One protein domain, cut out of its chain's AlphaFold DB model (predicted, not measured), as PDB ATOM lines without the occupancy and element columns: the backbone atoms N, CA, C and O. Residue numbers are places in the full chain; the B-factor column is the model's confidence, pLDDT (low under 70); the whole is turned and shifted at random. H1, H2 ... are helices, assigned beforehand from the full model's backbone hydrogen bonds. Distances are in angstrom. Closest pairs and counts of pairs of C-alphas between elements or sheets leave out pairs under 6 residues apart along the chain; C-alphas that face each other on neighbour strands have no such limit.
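What this domain is: This is residues 14 to 60 of the 62 residues of the protein "Tnp_DDE_dom domain-containing protein" of Mesorhizobium sp. M1C.F.Ca.ET.187.01.1.1 (UniProt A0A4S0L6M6). The long helix H4 meets the last part of H2 steeply, with the short H3 and the link after it turning the chain from one to the other. The rest of H2, through residues 21 to 26, sticks out from this small body with H1 at its far end as an arm. The printed part has 47 residues with four named helices, H1, H2, H3 and H4 along the chain, and no named strand: all helix. It is loose, with a radius of gyration of the C-alphas of 12.9 A, and spans 40 by 18 by 17 A, the length coming from the arm.

Where its parts are: H4, residues 45 to 60, is 22.3 A from first to last C-alpha, from (-26.376, -2.521, -22.805) to (-48.204, -5.808, -26.054). H2, residues 21 to 33, is 19.0 A long. H3 holds residues 35 to 38, and H1 residues 15 to 19, beginning at C-alpha 15 (-44.962, -9.210, -52.202).

How they stand to each other: H4 with residues 52 to 59 and H2 with residues 30 to 31 touch, closest at the C-alphas of Ala 55 and Leu 31, 6.7 A apart. They run opposite ways at a steep tilt of 68 degrees, only just short of about perpendicular. H3 only just touches H4, with 3 pairs of C-alphas within 8 A, the closest those of Ile 37 and Ile 52 at 6.9 A. H2 and H3 only just touch, and only at the corner, with 3 such pairs, the closest those of Lys 32 and Ala 38 at 4.7 A. H1 and H2 meet only through their link; H1 is apart from H3 and H4. Each O i to N i+4 pair is within hydrogen-bond range in H1, H2 and H4, while H3 is too short for such a pair.

The domain as a whole: The C-alphas farthest apart, those of Asp 14 and Lys 43, are 40.3 A apart. Residues 14 to 26 stand free; the body without them spans 24 by 16 by 10 A. The printed part has no cut and no long link, and no printed residue is under 70 in pLDDT.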
ATOM      1  N   ASP A  14     -41.674 -12.369 -52.803       89.94
ATOM      2  CA  ASP A  14     -43.086 -12.529 -52.492       89.94
ATOM      3  C   ASP A  14     -43.590 -11.216 -51.878       89.94
ATOM      4  O   ASP A  14     -43.175 -10.816 -50.784       89.94
ATOM      5  N   PHE A  15     -44.420 -10.495 -52.630       87.75
ATOM      6  CA  PHE A  15     -44.962  -9.210 -52.202       87.75
ATOM      7  C   PHE A  15     -46.024  -9.359 -51.117       87.75
ATOM      8  O   PHE A  15     -46.144  -8.460 -50.285       87.75
ATOM      9  N   ASP A  16     -46.752 -10.472 -51.084       89.94
ATOM     10  CA  ASP A  16     -47.731 -10.727 -50.034       89.94
ATOM     11  C   ASP A  16     -47.027 -11.010 -48.714       89.94
ATOM     12  O   ASP A  16     -47.379 -10.400 -47.706       89.94
ATOM     13  N   MET A  17     -45.948 -11.794 -48.725       88.81
ATOM     14  CA  MET A  17     -45.071 -11.952 -47.561       88.81
ATOM     15  C   MET A  17     -44.361 -10.638 -47.190       88.81
ATOM     16  O   MET A  17     -44.197 -10.322 -46.011       88.81
ATOM     17  N   TYR A  18     -43.949  -9.830 -48.171       89.94
ATOM     18  CA  TYR A  18     -43.259  -8.566 -47.901       89.94
ATOM     19  C   TYR A  18     -44.152  -7.522 -47.215       89.94
ATOM     20  O   TYR A  18     -43.633  -6.718 -46.436       89.94
ATOM     21  N   LYS A  19     -45.474  -7.547 -47.440       89.62
ATOM     22  CA  LYS A  19     -46.425  -6.649 -46.756       89.62
ATOM     23  C   LYS A  19     -46.302  -6.752 -45.238       89.62
ATOM     24  O   LYS A  19     -46.214  -5.721 -44.584       89.62
ATOM     25  N   TRP A  20     -46.154  -7.954 -44.680       93.62
ATOM     26  CA  TRP A  20     -46.048  -8.183 -43.227       93.62
ATOM     27  C   TRP A  20     -44.901  -7.417 -42.551       93.62
ATOM     28  O   TRP A  20     -44.925  -7.212 -41.338       93.62
ATOM     29  N   ARG A  21     -43.920  -6.922 -43.319       92.94
ATOM     30  CA  ARG A  21     -42.854  -6.051 -42.809       92.94
ATOM     31  C   ARG A  21     -43.388  -4.779 -42.145       92.94
ATOM     32  O   ARG A  21     -42.755  -4.301 -41.208       92.94
ATOM     33  N   HIS A  22     -44.542  -4.256 -42.561       93.69
ATOM     34  CA  HIS A  22     -45.104  -3.058 -41.929       93.69
ATOM     35  C   HIS A  22     -45.411  -3.283 -40.437       93.69
ATOM     36  O   HIS A  22     -45.345  -2.342 -39.656       93.69
ATOM     37  N   LEU A  23     -45.710  -4.519 -40.012       94.31
ATOM     38  CA  LEU A  23     -46.017  -4.829 -38.612       94.31
ATOM     39  C   LEU A  23     -44.804  -4.583 -37.713       94.31
ATOM     40  O   LEU A  23     -44.918  -3.942 -36.672       94.31
ATOM     41  N   ILE A  24     -43.627  -5.043 -38.146       93.56
ATOM     42  CA  ILE A  24     -42.396  -4.841 -37.384       93.56
ATOM     43  C   ILE A  24     -41.905  -3.389 -37.468       93.56
ATOM     44  O   ILE A  24     -41.354  -2.869 -36.501       93.56
ATOM     45  N   GLU A  25     -42.141  -2.701 -38.589       95.12
ATOM     46  CA  GLU A  25     -41.851  -1.266 -38.704       95.12
ATOM     47  C   GLU A  25     -42.709  -0.422 -37.766       95.12
ATOM     48  O   GLU A  25     -42.171   0.458 -37.095       95.12
ATOM     49  N   ASN A  26     -44.008  -0.719 -37.679       95.31
ATOM     50  CA  ASN A  26     -44.921  -0.058 -36.750       95.31
ATOM     51  C   ASN A  26     -44.466  -0.276 -35.306       95.31
ATOM     52  O   ASN A  26     -44.297   0.690 -34.570       95.31
ATOM     53  N   PHE A  27     -44.129  -1.516 -34.941       94.69
ATOM     54  CA  PHE A  27     -43.601  -1.828 -33.613       94.69
ATOM     55  C   PHE A  27     -42.336  -1.022 -33.269       94.69
ATOM     56  O   PHE A  27     -42.221  -0.460 -32.180       94.69
ATOM     57  N   PHE A  28     -41.384  -0.898 -34.200       93.88
ATOM     58  CA  PHE A  28     -40.199  -0.061 -33.980       93.88
ATOM     59  C   PHE A  28     -40.513   1.437 -33.952       93.88
ATOM     60  O   PHE A  28     -39.811   2.187 -33.270       93.88
ATOM     61  N   CYS A  29     -41.529   1.887 -34.688       95.88
ATOM     62  CA  CYS A  29     -42.021   3.259 -34.616       95.88
ATOM     63  C   CYS A  29     -42.547   3.559 -33.206       95.88
ATOM     64  O   CYS A  29     -42.133   4.543 -32.592       95.88
ATOM     65  N   ASP A  30     -43.353   2.654 -32.653       95.38
ATOM     66  CA  ASP A  30     -43.913   2.768 -31.307       95.38
ATOM     67  C   ASP A  30     -42.824   2.711 -30.229       95.38
ATOM     68  O   ASP A  30     -42.793   3.547 -29.326       95.38
ATOM     69  N   LEU A  31     -41.841   1.811 -30.358       94.94
ATOM     70  CA  LEU A  31     -40.680   1.780 -29.459       94.94
ATOM     71  C   LEU A  31     -39.879   3.089 -29.477       94.94
ATOM     72  O   LEU A  31     -39.336   3.502 -28.449       94.94
ATOM     73  N   LYS A  32     -39.806   3.771 -30.621       93.50
ATOM     74  CA  LYS A  32     -39.115   5.063 -30.741       93.50
ATOM     75  C   LYS A  32     -39.911   6.239 -30.173       93.50
ATOM     76  O   LYS A  32     -39.322   7.300 -29.982       93.50
ATOM     77  N   GLN A  33     -41.191   6.078 -29.830       94.62
ATOM     78  CA  GLN A  33     -41.923   7.102 -29.070       94.62
ATOM     79  C   GLN A  33     -41.329   7.285 -27.667       94.62
ATOM     80  O   GLN A  33     -41.344   8.380 -27.100       94.62
ATOM     81  N   PHE A  34     -40.733   6.230 -27.108       94.06
ATOM     82  CA  PHE A  34     -40.020   6.300 -25.844       94.06
ATOM     83  C   PHE A  34     -38.660   6.973 -26.050       94.06
ATOM     84  O   PHE A  34     -37.685   6.338 -26.455       94.06
ATOM     85  N   ARG A  35     -38.563   8.264 -25.704       94.62
ATOM     86  CA  ARG A  35     -37.332   9.067 -25.856       94.62
ATOM     87  C   ARG A  35     -36.077   8.369 -25.316       94.62
ATOM     88  O   ARG A  35     -35.048   8.401 -25.980       94.62
ATOM     89  N   ARG A  36     -36.169   7.703 -24.153       93.88
ATOM     90  CA  ARG A  36     -35.047   6.960 -23.540       93.88
ATOM     91  C   ARG A  36     -34.487   5.866 -24.456       93.88
ATOM     92  O   ARG A  36     -33.273   5.688 -24.502       93.88
ATOM     93  N   ILE A  37     -35.362   5.173 -25.188       94.75
ATOM     94  CA  ILE A  37     -34.984   4.140 -26.158       94.75
ATOM     95  C   ILE A  37     -34.462   4.804 -27.437       94.75
ATOM     96  O   ILE A  37     -33.373   4.471 -27.898       94.75
ATOM     97  N   ALA A  38     -35.189   5.789 -27.974       96.06
ATOM     98  CA  ALA A  38     -34.846   6.445 -29.236       96.06
ATOM     99  C   ALA A  38     -33.461   7.106 -29.233       96.06
ATOM    100  O   ALA A  38     -32.747   7.041 -30.230       96.06
ATOM    101  N   THR A  39     -33.064   7.727 -28.121       95.25
ATOM    102  CA  THR A  39     -31.763   8.401 -28.001       95.25
ATOM    103  C   THR A  39     -30.695   7.544 -27.325       95.25
ATOM    104  O   THR A  39     -29.632   8.074 -27.021       95.25
ATOM    105  N   ARG A  40     -30.980   6.266 -27.032       93.25
ATOM    106  CA  ARG A  40     -30.101   5.358 -26.271       93.25
ATOM    107  C   ARG A  40     -29.527   6.024 -25.012       93.25
ATOM    108  O   ARG A  40     -28.325   6.206 -24.870       93.25
ATOM    109  N   TYR A  41     -30.419   6.435 -24.116       93.75
ATOM    110  CA  TYR A  41     -30.036   7.178 -22.908       93.75
ATOM    111  C   TYR A  41     -29.323   6.311 -21.861       93.75
ATOM    112  O   TYR A  41     -28.591   6.807 -21.009       93.75
ATOM    113  N   GLU A  42     -29.574   5.008 -21.923       94.56
ATOM    114  CA  GLU A  42     -29.011   4.008 -21.031       94.56
ATOM    115  C   GLU A  42     -27.509   3.816 -21.276       94.56
ATOM    116  O   GLU A  42     -27.066   3.668 -22.415       94.56
ATOM    117  N   LYS A  43     -26.724   3.822 -20.192       94.31
ATOM    118  CA  LYS A  43     -25.257   3.730 -20.252       94.31
ATOM    119  C   LYS A  43     -24.765   2.303 -20.488       94.31
ATOM    120  O   LYS A  43     -23.705   2.125 -21.082       94.31
ATOM    121  N   THR A  44     -25.493   1.308 -19.985       96.62
ATOM    122  CA  THR A  44     -25.147  -0.105 -20.145       96.62
ATOM    123  C   THR A  44     -26.086  -0.763 -21.143       96.62
ATOM    124  O   THR A  44     -27.261  -0.410 -21.257       96.62
ATOM    125  N   ASP A  45     -25.566  -1.754 -21.860       96.31
ATOM    126  CA  ASP A  45     -26.376  -2.521 -22.805       96.31
ATOM    127  C   ASP A  45     -27.454  -3.336 -22.083       96.31
ATOM    128  O   ASP A  45     -28.562  -3.485 -22.591       96.31
ATOM    129  N   GLU A  46     -27.174  -3.789 -20.861       97.50
ATOM    130  CA  GLU A  46     -28.141  -4.489 -20.015       97.50
ATOM    131  C   GLU A  46     -29.345  -3.608 -19.670       97.50
ATOM    132  O   GLU A  46     -30.488  -4.043 -19.830       97.50
ATOM    133  N   SER A  47     -29.116  -2.359 -19.242       96.19
ATOM    134  CA  SER A  47     -30.220  -1.462 -18.892       96.19
ATOM    135  C   SER A  47     -30.981  -1.001 -20.135       96.19
ATOM    136  O   SER A  47     -32.209  -0.905 -20.099       96.19
ATOM    137  N   PHE A  48     -30.298  -0.823 -21.271       96.12
ATOM    138  CA  PHE A  48     -30.949  -0.564 -22.556       96.12
ATOM    139  C   PHE A  48     -31.860  -1.722 -22.988       96.12
ATOM    140  O   PHE A  48     -33.023  -1.495 -23.328       96.12
ATOM    141  N   CYS A  49     -31.375  -2.963 -22.912       96.69
ATOM    142  CA  CYS A  49     -32.163  -4.159 -23.207       96.69
ATOM    143  C   CYS A  49     -33.366  -4.293 -22.266       96.69
ATOM    144  O   CYS A  49     -34.481  -4.519 -22.734       96.69
ATOM    145  N   ALA A  50     -33.178  -4.089 -20.959       96.56
ATOM    146  CA  ALA A  50     -34.271  -4.115 -19.987       96.56
ATOM    147  C   ALA A  50     -35.361  -3.081 -20.316       96.56
ATOM    148  O   ALA A  50     -36.550  -3.397 -20.266       96.56
ATOM    149  N   MET A  51     -34.970  -1.868 -20.722       96.31
ATOM    150  CA  MET A  51     -35.910  -0.827 -21.151       96.31
ATOM    151  C   MET A  51     -36.670  -1.210 -22.425       96.31
ATOM    152  O   MET A  51     -37.874  -0.961 -22.498       96.31
ATOM    153  N   ILE A  52     -36.009  -1.838 -23.406       96.19
ATOM    154  CA  ILE A  52     -36.680  -2.357 -24.608       96.19
ATOM    155  C   ILE A  52     -37.712  -3.414 -24.223       96.19
ATOM    156  O   ILE A  52     -38.850  -3.327 -24.685       96.19
ATOM    157  N   TYR A  53     -37.359  -4.382 -23.374       96.38
ATOM    158  CA  TYR A  53     -38.299  -5.422 -22.950       96.38
ATOM    159  C   TYR A  53     -39.490  -4.835 -22.199       96.38
ATOM    160  O   TYR A  53     -40.627  -5.140 -22.547       96.38
ATOM    161  N   ALA A  54     -39.253  -3.926 -21.253       96.12
ATOM    162  CA  ALA A  54     -40.321  -3.258 -20.515       96.12
ATOM    163  C   ALA A  54     -41.270  -2.486 -21.449       96.12
ATOM    164  O   ALA A  54     -42.488  -2.641 -21.360       96.12
ATOM    165  N   ALA A  55     -40.732  -1.693 -22.382       95.88
ATOM    166  CA  ALA A  55     -41.542  -0.978 -23.367       95.88
ATOM    167  C   ALA A  55     -42.305  -1.936 -24.294       95.88
ATOM    168  O   ALA A  55     -43.477  -1.706 -24.578       95.88
ATOM    169  N   SER A  56     -41.677  -3.037 -24.710       95.81
ATOM    170  CA  SER A  56     -42.315  -4.064 -25.543       95.81
ATOM    171  C   SER A  56     -43.488  -4.724 -24.821       95.81
ATOM    172  O   SER A  56     -44.559  -4.864 -25.403       95.81
ATOM    173  N   THR A  57     -43.329  -5.073 -23.540       96.62
ATOM    174  CA  THR A  57     -44.419  -5.611 -22.714       96.62
ATOM    175  C   THR A  57     -45.561  -4.604 -22.583       96.62
ATOM    176  O   THR A  57     -46.717  -4.977 -22.736       96.62
ATOM    177  N   LEU A  58     -45.261  -3.319 -22.369       95.50
ATOM    178  CA  LEU A  58     -46.286  -2.271 -22.303       95.50
ATOM    179  C   LEU A  58     -47.027  -2.060 -23.629       95.50
ATOM    180  O   LEU A  58     -48.205  -1.719 -23.608       95.50
ATOM    181  N   LEU A  59     -46.352  -2.215 -24.769       94.69
ATOM    182  CA  LEU A  59     -46.986  -2.155 -26.088       94.69
ATOM    183  C   LEU A  59     -47.856  -3.387 -26.354       94.69
ATOM    184  O   LEU A  59     -48.917  -3.246 -26.941       94.69
ATOM    185  N   ALA A  60     -47.442  -4.569 -25.892       92.69
ATOM    186  CA  ALA A  60     -48.204  -5.808 -26.054       92.69
ATOM    187  C   ALA A  60     -49.447  -5.899 -25.150       92.69
ATOM    188  O   ALA A  60     -50.359  -6.663 -25.444       92.69
TER     189      ALA A  60